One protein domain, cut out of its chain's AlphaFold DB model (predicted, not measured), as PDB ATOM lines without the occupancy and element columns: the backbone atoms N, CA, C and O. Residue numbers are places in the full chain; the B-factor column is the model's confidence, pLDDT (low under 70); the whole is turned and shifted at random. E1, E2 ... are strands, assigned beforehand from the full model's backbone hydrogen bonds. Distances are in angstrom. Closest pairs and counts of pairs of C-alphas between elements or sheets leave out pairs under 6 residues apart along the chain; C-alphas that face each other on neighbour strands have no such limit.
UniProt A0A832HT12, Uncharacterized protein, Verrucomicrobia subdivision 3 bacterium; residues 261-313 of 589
ATOM      1  N   PRO A 261      51.602 -22.652  11.948       98.44
ATOM      2  CA  PRO A 261      52.330 -22.500  10.684       98.44
ATOM      3  C   PRO A 261      51.508 -22.970   9.472       98.44
ATOM      4  O   PRO A 261      50.524 -23.694   9.619       98.44
ATOM      5  N   LEU A 262      51.925 -22.580   8.263       98.69
ATOM      6  CA  LEU A 262      51.289 -23.015   7.005       98.69
ATOM      7  C   LEU A 262      51.666 -24.450   6.594       98.69
ATOM      8  O   LEU A 262      51.319 -24.909   5.506       98.69
ATOM      9  N   GLY A 263      52.433 -25.156   7.420       98.31
ATOM     10  CA  GLY A 263      52.989 -26.450   7.073       98.31
ATOM     11  C   GLY A 263      53.801 -27.078   8.194       98.31
ATOM     12  O   GLY A 263      53.919 -26.514   9.281       98.31
ATOM     13  N   SER A 264      54.381 -28.242   7.911       98.25
ATOM     14  CA  SER A 264      55.268 -28.958   8.832       98.25
ATOM     15  C   SER A 264      56.182 -29.925   8.089       98.25
ATOM     16  O   SER A 264      55.946 -30.293   6.940       98.25
ATOM     17  N   ARG A 265      57.218 -30.405   8.764       98.06
ATOM     18  CA  ARG A 265      58.085 -31.465   8.264       98.06
ATOM     19  C   ARG A 265      57.425 -32.845   8.352       98.06
ATOM     20  O   ARG A 265      56.738 -33.145   9.328       98.06
ATOM     21  N   VAL A 266      57.697 -33.707   7.371       98.19
ATOM     22  CA  VAL A 266      57.322 -35.133   7.383       98.19
ATOM     23  C   VAL A 266      57.750 -35.820   8.685       98.19
ATOM     24  O   VAL A 266      58.855 -35.613   9.191       98.19
ATOM     25  N   GLY A 267      56.875 -36.677   9.206       97.19
ATOM     26  CA  GLY A 267      57.060 -37.445  10.435       97.19
ATOM     27  C   GLY A 267      56.739 -36.667  11.712       97.19
ATOM     28  O   GLY A 267      56.778 -37.252  12.793       97.19
ATOM     29  N   GLN A 268      56.416 -35.375  11.615       96.75
ATOM     30  CA  GLN A 268      56.028 -34.559  12.763       96.75
ATOM     31  C   GLN A 268      54.516 -34.560  12.980       96.75
ATOM     32  O   GLN A 268      53.717 -34.876  12.098       96.75
ATOM     33  N   THR A 269      54.122 -34.169  14.187       97.00
ATOM     34  CA  THR A 269      52.738 -33.836  14.518       97.00
ATOM     35  C   THR A 269      52.675 -32.340  14.794       97.00
ATOM     36  O   THR A 269      53.142 -31.873  15.830       97.00
ATOM     37  N   ALA A 270      52.140 -31.589  13.838       96.19
ATOM     38  CA  ALA A 270      52.095 -30.139  13.885       96.19
ATOM     39  C   ALA A 270      50.949 -29.662  14.772       96.19
ATOM     40  O   ALA A 270      49.821 -30.139  14.645       96.19
ATOM     41  N   ARG A 271      51.219 -28.681  15.633       97.69
ATOM     42  CA  ARG A 271      50.178 -27.901  16.301       97.69
ATOM     43  C   ARG A 271      49.989 -26.602  15.528       97.69
ATOM     44  O   ARG A 271      50.916 -25.807  15.439       97.69
ATOM     45  N   ILE A 272      48.793 -26.412  14.994       97.62
ATOM     46  CA  ILE A 272      48.430 -25.296  14.127       97.62
ATOM     47  C   ILE A 272      47.474 -24.377  14.889       97.62
ATOM     48  O   ILE A 272      46.452 -24.836  15.398       97.62
ATOM     49  N   GLU A 273      47.791 -23.091  14.964       98.38
ATOM     50  CA  GLU A 273      46.882 -22.028  15.387       98.38
ATOM     51  C   GLU A 273      45.842 -21.770  14.293       98.38
ATOM     52  O   GLU A 273      46.187 -21.667  13.118       98.38
ATOM     53  N   LEU A 274      44.573 -21.636  14.683       98.38
ATOM     54  CA  LEU A 274      43.467 -21.296  13.798       98.38
ATOM     55  C   LEU A 274      42.857 -19.958  14.214       98.38
ATOM     56  O   LEU A 274      42.453 -19.790  15.369       98.38
ATOM     57  N   ALA A 275      42.684 -19.059  13.251       98.19
ATOM     58  CA  ALA A 275      41.841 -17.878  13.399       98.19
ATOM     59  C   ALA A 275      40.635 -17.979  12.464       98.19
ATOM     60  O   ALA A 275      40.714 -18.574  11.385       98.19
ATOM     61  N   GLY A 276      39.499 -17.415  12.876       97.50
ATOM     62  CA  GLY A 276      38.290 -17.450  12.065       97.50
ATOM     63  C   GLY A 276      37.002 -17.195  12.833       97.50
ATOM     64  O   GLY A 276      36.997 -16.678  13.950       97.50
ATOM     65  N   TRP A 277      35.890 -17.574  12.210       97.94
ATOM     66  CA  TRP A 277      34.534 -17.353  12.699       97.94
ATOM     67  C   TRP A 277      33.870 -18.662  13.095       97.94
ATOM     68  O   TRP A 277      34.029 -19.683  12.430       97.94
ATOM     69  N   ASN A 278      33.115 -18.626  14.197       97.75
ATOM     70  CA  ASN A 278      32.348 -19.759  14.730       97.75
ATOM     71  C   ASN A 278      33.154 -21.058  14.915       97.75
ATOM     72  O   ASN A 278      32.560 -22.138  14.948       97.75
ATOM     73  N   LEU A 279      34.479 -20.957  15.055       98.00
ATOM     74  CA  LEU A 279      35.362 -22.108  15.186       98.00
ATOM     75  C   LEU A 279      35.073 -22.882  16.485       98.00
ATOM     76  O   LEU A 279      34.855 -22.261  17.527       98.00
ATOM     77  N   PRO A 280      35.090 -24.226  16.446       97.56
ATOM     78  CA  PRO A 280      34.952 -25.051  17.646       97.56
ATOM     79  C   PRO A 280      36.234 -25.063  18.492       97.56
ATOM     80  O   PRO A 280      36.182 -25.310  19.693       97.56
ATOM     81  N   VAL A 281      37.385 -24.806  17.863       97.75
ATOM     82  CA  VAL A 281      38.719 -24.805  18.469       97.75
ATOM     83  C   VAL A 281      39.578 -23.717  17.827       97.75
ATOM     84  O   VAL A 281      39.366 -23.358  16.672       97.75
ATOM     85  N   THR A 282      40.572 -23.218  18.557       97.62
ATOM     86  CA  THR A 282      41.573 -22.254  18.055       97.62
ATOM     87  C   THR A 282      42.921 -22.904  17.751       97.62
ATOM     88  O   THR A 282      43.865 -22.232  17.357       97.62
ATOM     89  N   ASN A 283      43.048 -24.208  17.991       97.94
ATOM     90  CA  ASN A 283      44.252 -24.986  17.736       97.94
ATOM     91  C   ASN A 283      43.849 -26.349  17.161       97.94
ATOM     92  O   ASN A 283      42.881 -26.946  17.635       97.94
ATOM     93  N   LEU A 284      44.611 -26.854  16.194       97.56
ATOM     94  CA  LEU A 284      44.423 -28.167  15.579       97.56
ATOM     95  C   LEU A 284      45.748 -28.929  15.548       97.56
ATOM     96  O   LEU A 284      46.795 -28.355  15.266       97.56
ATOM     97  N   THR A 285      45.693 -30.229  15.819       97.69
ATOM     98  CA  THR A 285      46.851 -31.119  15.716       97.69
ATOM     99  C   THR A 285      46.770 -31.913  14.417       97.69
ATOM    100  O   THR A 285      45.790 -32.623  14.204       97.69
ATOM    101  N   VAL A 286      47.792 -31.812  13.565       96.44
ATOM    102  CA  VAL A 286      47.819 -32.430  12.231       96.44
ATOM    103  C   VAL A 286      49.064 -33.310  12.071       96.44
ATOM    104  O   VAL A 286      50.182 -32.810  12.207       96.44
ATOM    105  N   PRO A 287      48.917 -34.615  11.782       96.88
ATOM    106  CA  PRO A 287      50.054 -35.476  11.475       96.88
ATOM    107  C   PRO A 287      50.573 -35.195  10.057       96.88
ATOM    108  O   PRO A 287      49.841 -35.331   9.078       96.88
ATOM    109  N   ALA A 288      51.850 -34.847   9.931       96.25
ATOM    110  CA  ALA A 288      52.505 -34.579   8.655       96.25
ATOM    111  C   ALA A 288      53.146 -35.867   8.113       96.25
ATOM    112  O   ALA A 288      54.287 -36.180   8.441       96.25
ATOM    113  N   GLN A 289      52.409 -36.658   7.329       94.75
ATOM    114  CA  GLN A 289      52.859 -38.002   6.919       94.75
ATOM    115  C   GLN A 289      53.562 -38.030   5.560       94.75
ATOM    116  O   GLN A 289      54.602 -38.669   5.426       94.75
ATOM    117  N   GLU A 290      53.021 -37.325   4.568       95.50
ATOM    118  CA  GLU A 290      53.501 -37.377   3.185       95.50
ATOM    119  C   GLU A 290      53.804 -35.970   2.660       95.50
ATOM    120  O   GLU A 290      53.032 -35.054   2.949       95.50
ATOM    121  N   PRO A 291      54.890 -35.766   1.888       96.25
ATOM    122  CA  PRO A 291      55.155 -34.484   1.244       96.25
ATOM    123  C   PRO A 291      54.010 -34.050   0.324       96.25
ATOM    124  O   PRO A 291      53.416 -34.878  -0.362       96.25
ATOM    125  N   GLY A 292      53.743 -32.749   0.264       95.25
ATOM    126  CA  GLY A 292      52.693 -32.173  -0.574       95.25
ATOM    127  C   GLY A 292      51.797 -31.207   0.190       95.25
ATOM    128  O   GLY A 292      52.021 -30.917   1.363       95.25
ATOM    129  N   ILE A 293      50.787 -30.677  -0.492       96.06
ATOM    130  CA  ILE A 293      49.792 -29.789   0.111       96.06
ATOM    131  C   ILE A 293      48.560 -30.622   0.452       96.06
ATOM    132  O   ILE A 293      47.974 -31.249  -0.428       96.06
ATOM    133  N   HIS A 294      48.164 -30.597   1.721       96.38
ATOM    134  CA  HIS A 294      47.022 -31.344   2.245       96.38
ATOM    135  C   HIS A 294      45.975 -30.381   2.805       96.38
ATOM    136  O   HIS A 294      46.350 -29.401   3.449       96.38
ATOM    137  N   PRO A 295      44.671 -30.618   2.595       96.25
ATOM    138  CA  PRO A 295      43.638 -29.783   3.192       96.25
ATOM    139  C   PRO A 295      43.525 -30.046   4.700       96.25
ATOM    140  O   PRO A 295      43.531 -31.191   5.151       96.25
ATOM    141  N   VAL A 296      43.363 -28.982   5.485       97.19
ATOM    142  CA  VAL A 296      42.993 -29.039   6.904       97.19
ATOM    143  C   VAL A 296      41.678 -28.305   7.129       97.19
ATOM    144  O   VAL A 296      41.426 -27.250   6.549       97.19
ATOM    145  N   SER A 297      40.822 -28.861   7.976       96.88
ATOM    146  CA  SER A 297      39.523 -28.287   8.320       96.88
ATOM    147  C   SER A 297      39.135 -28.667   9.749       96.88
ATOM    148  O   SER A 297      39.749 -29.537  10.373       96.88
ATOM    149  N   VAL A 298      38.123 -27.992  10.291       97.06
ATOM    150  CA  VAL A 298      37.523 -28.316  11.590       97.06
ATOM    151  C   VAL A 298      36.022 -28.493  11.445       97.06
ATOM    152  O   VAL A 298      35.394 -27.852  10.608       97.06
ATOM    153  N   THR A 299      35.432 -29.320  12.300       95.44
ATOM    154  CA  THR A 299      33.994 -29.609  12.260       95.44
ATOM    155  C   THR A 299      33.319 -29.116  13.529       95.44
ATOM    156  O   THR A 299      33.773 -29.409  14.634       95.44
ATOM    157  N   ARG A 300      32.202 -28.403  13.375       94.12
ATOM    158  CA  ARG A 300      31.321 -27.980  14.469       94.12
ATOM    159  C   ARG A 300      29.910 -28.477  14.189       94.12
ATOM    160  O   ARG A 300      29.377 -28.193  13.125       94.12
ATOM    161  N   ASP A 301      29.318 -29.217  15.125       90.50
ATOM    162  CA  ASP A 301      27.938 -29.721  15.013       90.50
ATOM    163  C   ASP A 301      27.671 -30.493  13.697       90.50
ATOM    164  O   ASP A 301      26.607 -30.396  13.094       90.50
ATOM    165  N   GLY A 302      28.673 -31.240  13.217       87.69
ATOM    166  CA  GLY A 302      28.611 -31.983  11.951       87.69
ATOM    167  C   GLY A 302      28.815 -31.143  10.680       87.69
ATOM    168  O   GLY A 302      28.791 -31.709   9.589       87.69
ATOM    169  N   LEU A 303      29.043 -29.830  10.800       89.00
ATOM    170  CA  LEU A 303      29.339 -28.916   9.691       89.00
ATOM    171  C   LEU A 303      30.854 -28.669   9.587       89.00
ATOM    172  O   LEU A 303      31.447 -28.171  10.552       89.00
ATOM    173  N   PRO A 304      31.500 -28.980   8.450       92.62
ATOM    174  CA  PRO A 304      32.906 -28.670   8.243       92.62
ATOM    175  C   PRO A 304      33.116 -27.173   7.957       92.62
ATOM    176  O   PRO A 304      32.280 -26.490   7.346       92.62
ATOM    177  N   SER A 305      34.269 -26.656   8.374       96.31
ATOM    178  CA  SER A 305      34.789 -25.374   7.902       96.31
ATOM    179  C   SER A 305      35.163 -25.445   6.419       96.31
ATOM    180  O   SER A 305      35.105 -26.501   5.793       96.31
ATOM    181  N   ASN A 306      35.571 -24.316   5.844       95.50
ATOM    182  CA  ASN A 306      36.390 -24.343   4.633       95.50
ATOM    183  C   ASN A 306      37.691 -25.130   4.872       95.50
ATOM    184  O   ASN A 306      38.148 -25.274   6.014       95.50
ATOM    185  N   GLU A 307      38.267 -25.625   3.781       95.44
ATOM    186  CA  GLU A 307      39.570 -26.283   3.775       95.44
ATOM    187  C   GLU A 307      40.683 -25.242   3.633       95.44
ATOM    188  O   GLU A 307      40.589 -24.313   2.826       95.44
ATOM    189  N   MET A 308      41.741 -25.398   4.422       97.25
ATOM    190  CA  MET A 308      42.958 -24.599   4.334       97.25
ATOM    191  C   MET A 308      44.112 -25.484   3.850       97.25
ATOM    192  O   MET A 308      44.280 -26.583   4.373       97.25
ATOM    193  N   PRO A 309      44.910 -25.051   2.865       97.25
ATOM    194  CA  PRO A 309      46.076 -25.802   2.411       97.25
ATOM    195  C   PRO A 309      47.175 -25.820   3.485       97.25
ATOM    196  O   PRO A 309      47.535 -24.784   4.039       97.25
ATOM    197  N   PHE A 310      47.735 -26.998   3.748       98.38
ATOM    198  CA  PHE A 310      48.819 -27.225   4.701       98.38
ATOM    199  C   PHE A 310      49.973 -27.962   4.017       98.38
ATOM    200  O   PHE A 310      49.813 -29.084   3.535       98.38
ATOM    201  N   CYS A 311      51.139 -27.322   3.941       98.31
ATOM    202  CA  CYS A 311      52.285 -27.824   3.186       98.31
ATOM    203  C   CYS A 311      53.186 -28.725   4.036       98.31
ATOM    204  O   CYS A 311      53.804 -28.284   5.004       98.31
ATOM    205  N   VAL A 312      53.323 -29.983   3.636       98.56
ATOM    206  CA  VAL A 312      54.258 -30.930   4.234       98.56
ATOM    207  C   VAL A 312      55.499 -31.064   3.350       98.56
ATOM    208  O   VAL A 312      55.388 -31.323   2.154       98.56
ATOM    209  N   ASP A 313      56.691 -30.911   3.932       98.25
ATOM    210  CA  ASP A 313      57.970 -31.043   3.214       98.25
ATOM    211  C   ASP A 313      58.974 -31.916   3.995       98.25
ATOM    212  O   ASP A 313      58.761 -32.269   5.155       98.25
TER     213      ASP A 313
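AT A GLANCE: This is residues 261 to 313 of the 589 residues of an uncharacterized protein of Verrucomicrobia subdivision 3 bacterium (UniProt A0A832HT12). Two hairpins, E4 with E5 and E2 with E3, lie loosely over each other along a rod, with short E1 beside E5 at one end and the E4 to E5 link reaching Asp 301 at the other. The 53 printed residues hold no named helix and strands E1 to E5: all strand. Mixed sheet E1 E5 E4 and antiparallel E2 E3 make a compact whole, radius of gyration of the C-alphas 11.2 A, spanning 31 by 15 by 15 A.

IN THESE COORDINATES: E1 is residues 263 to 265, from (52.989, -26.450, 7.073); E5, 308 to 313, spans 16.4 A to (57.970, -31.043, 3.214); E4 is 292 to 296. E2, 269 to 277, spans 24.6 A; E3 is 283 to 287.

HOW THE PARTS SIT: Inner strand E5 is antiparallel to E4 (N 310 to O 294, 2.8 A) and parallel to E1 (N 264 to O 311, 3.0 A). E2 and E3 are antiparallel (N 270 to O 286, 2.8 A). E2 is apart from E4 and E5.

THE WHOLE: The C-alphas of Asp 301 and Asp 313, the farthest apart, are 32.3 A apart. The E4 to E5 link is long. The printed part has no cut, and no printed residue is under pLDDT 70.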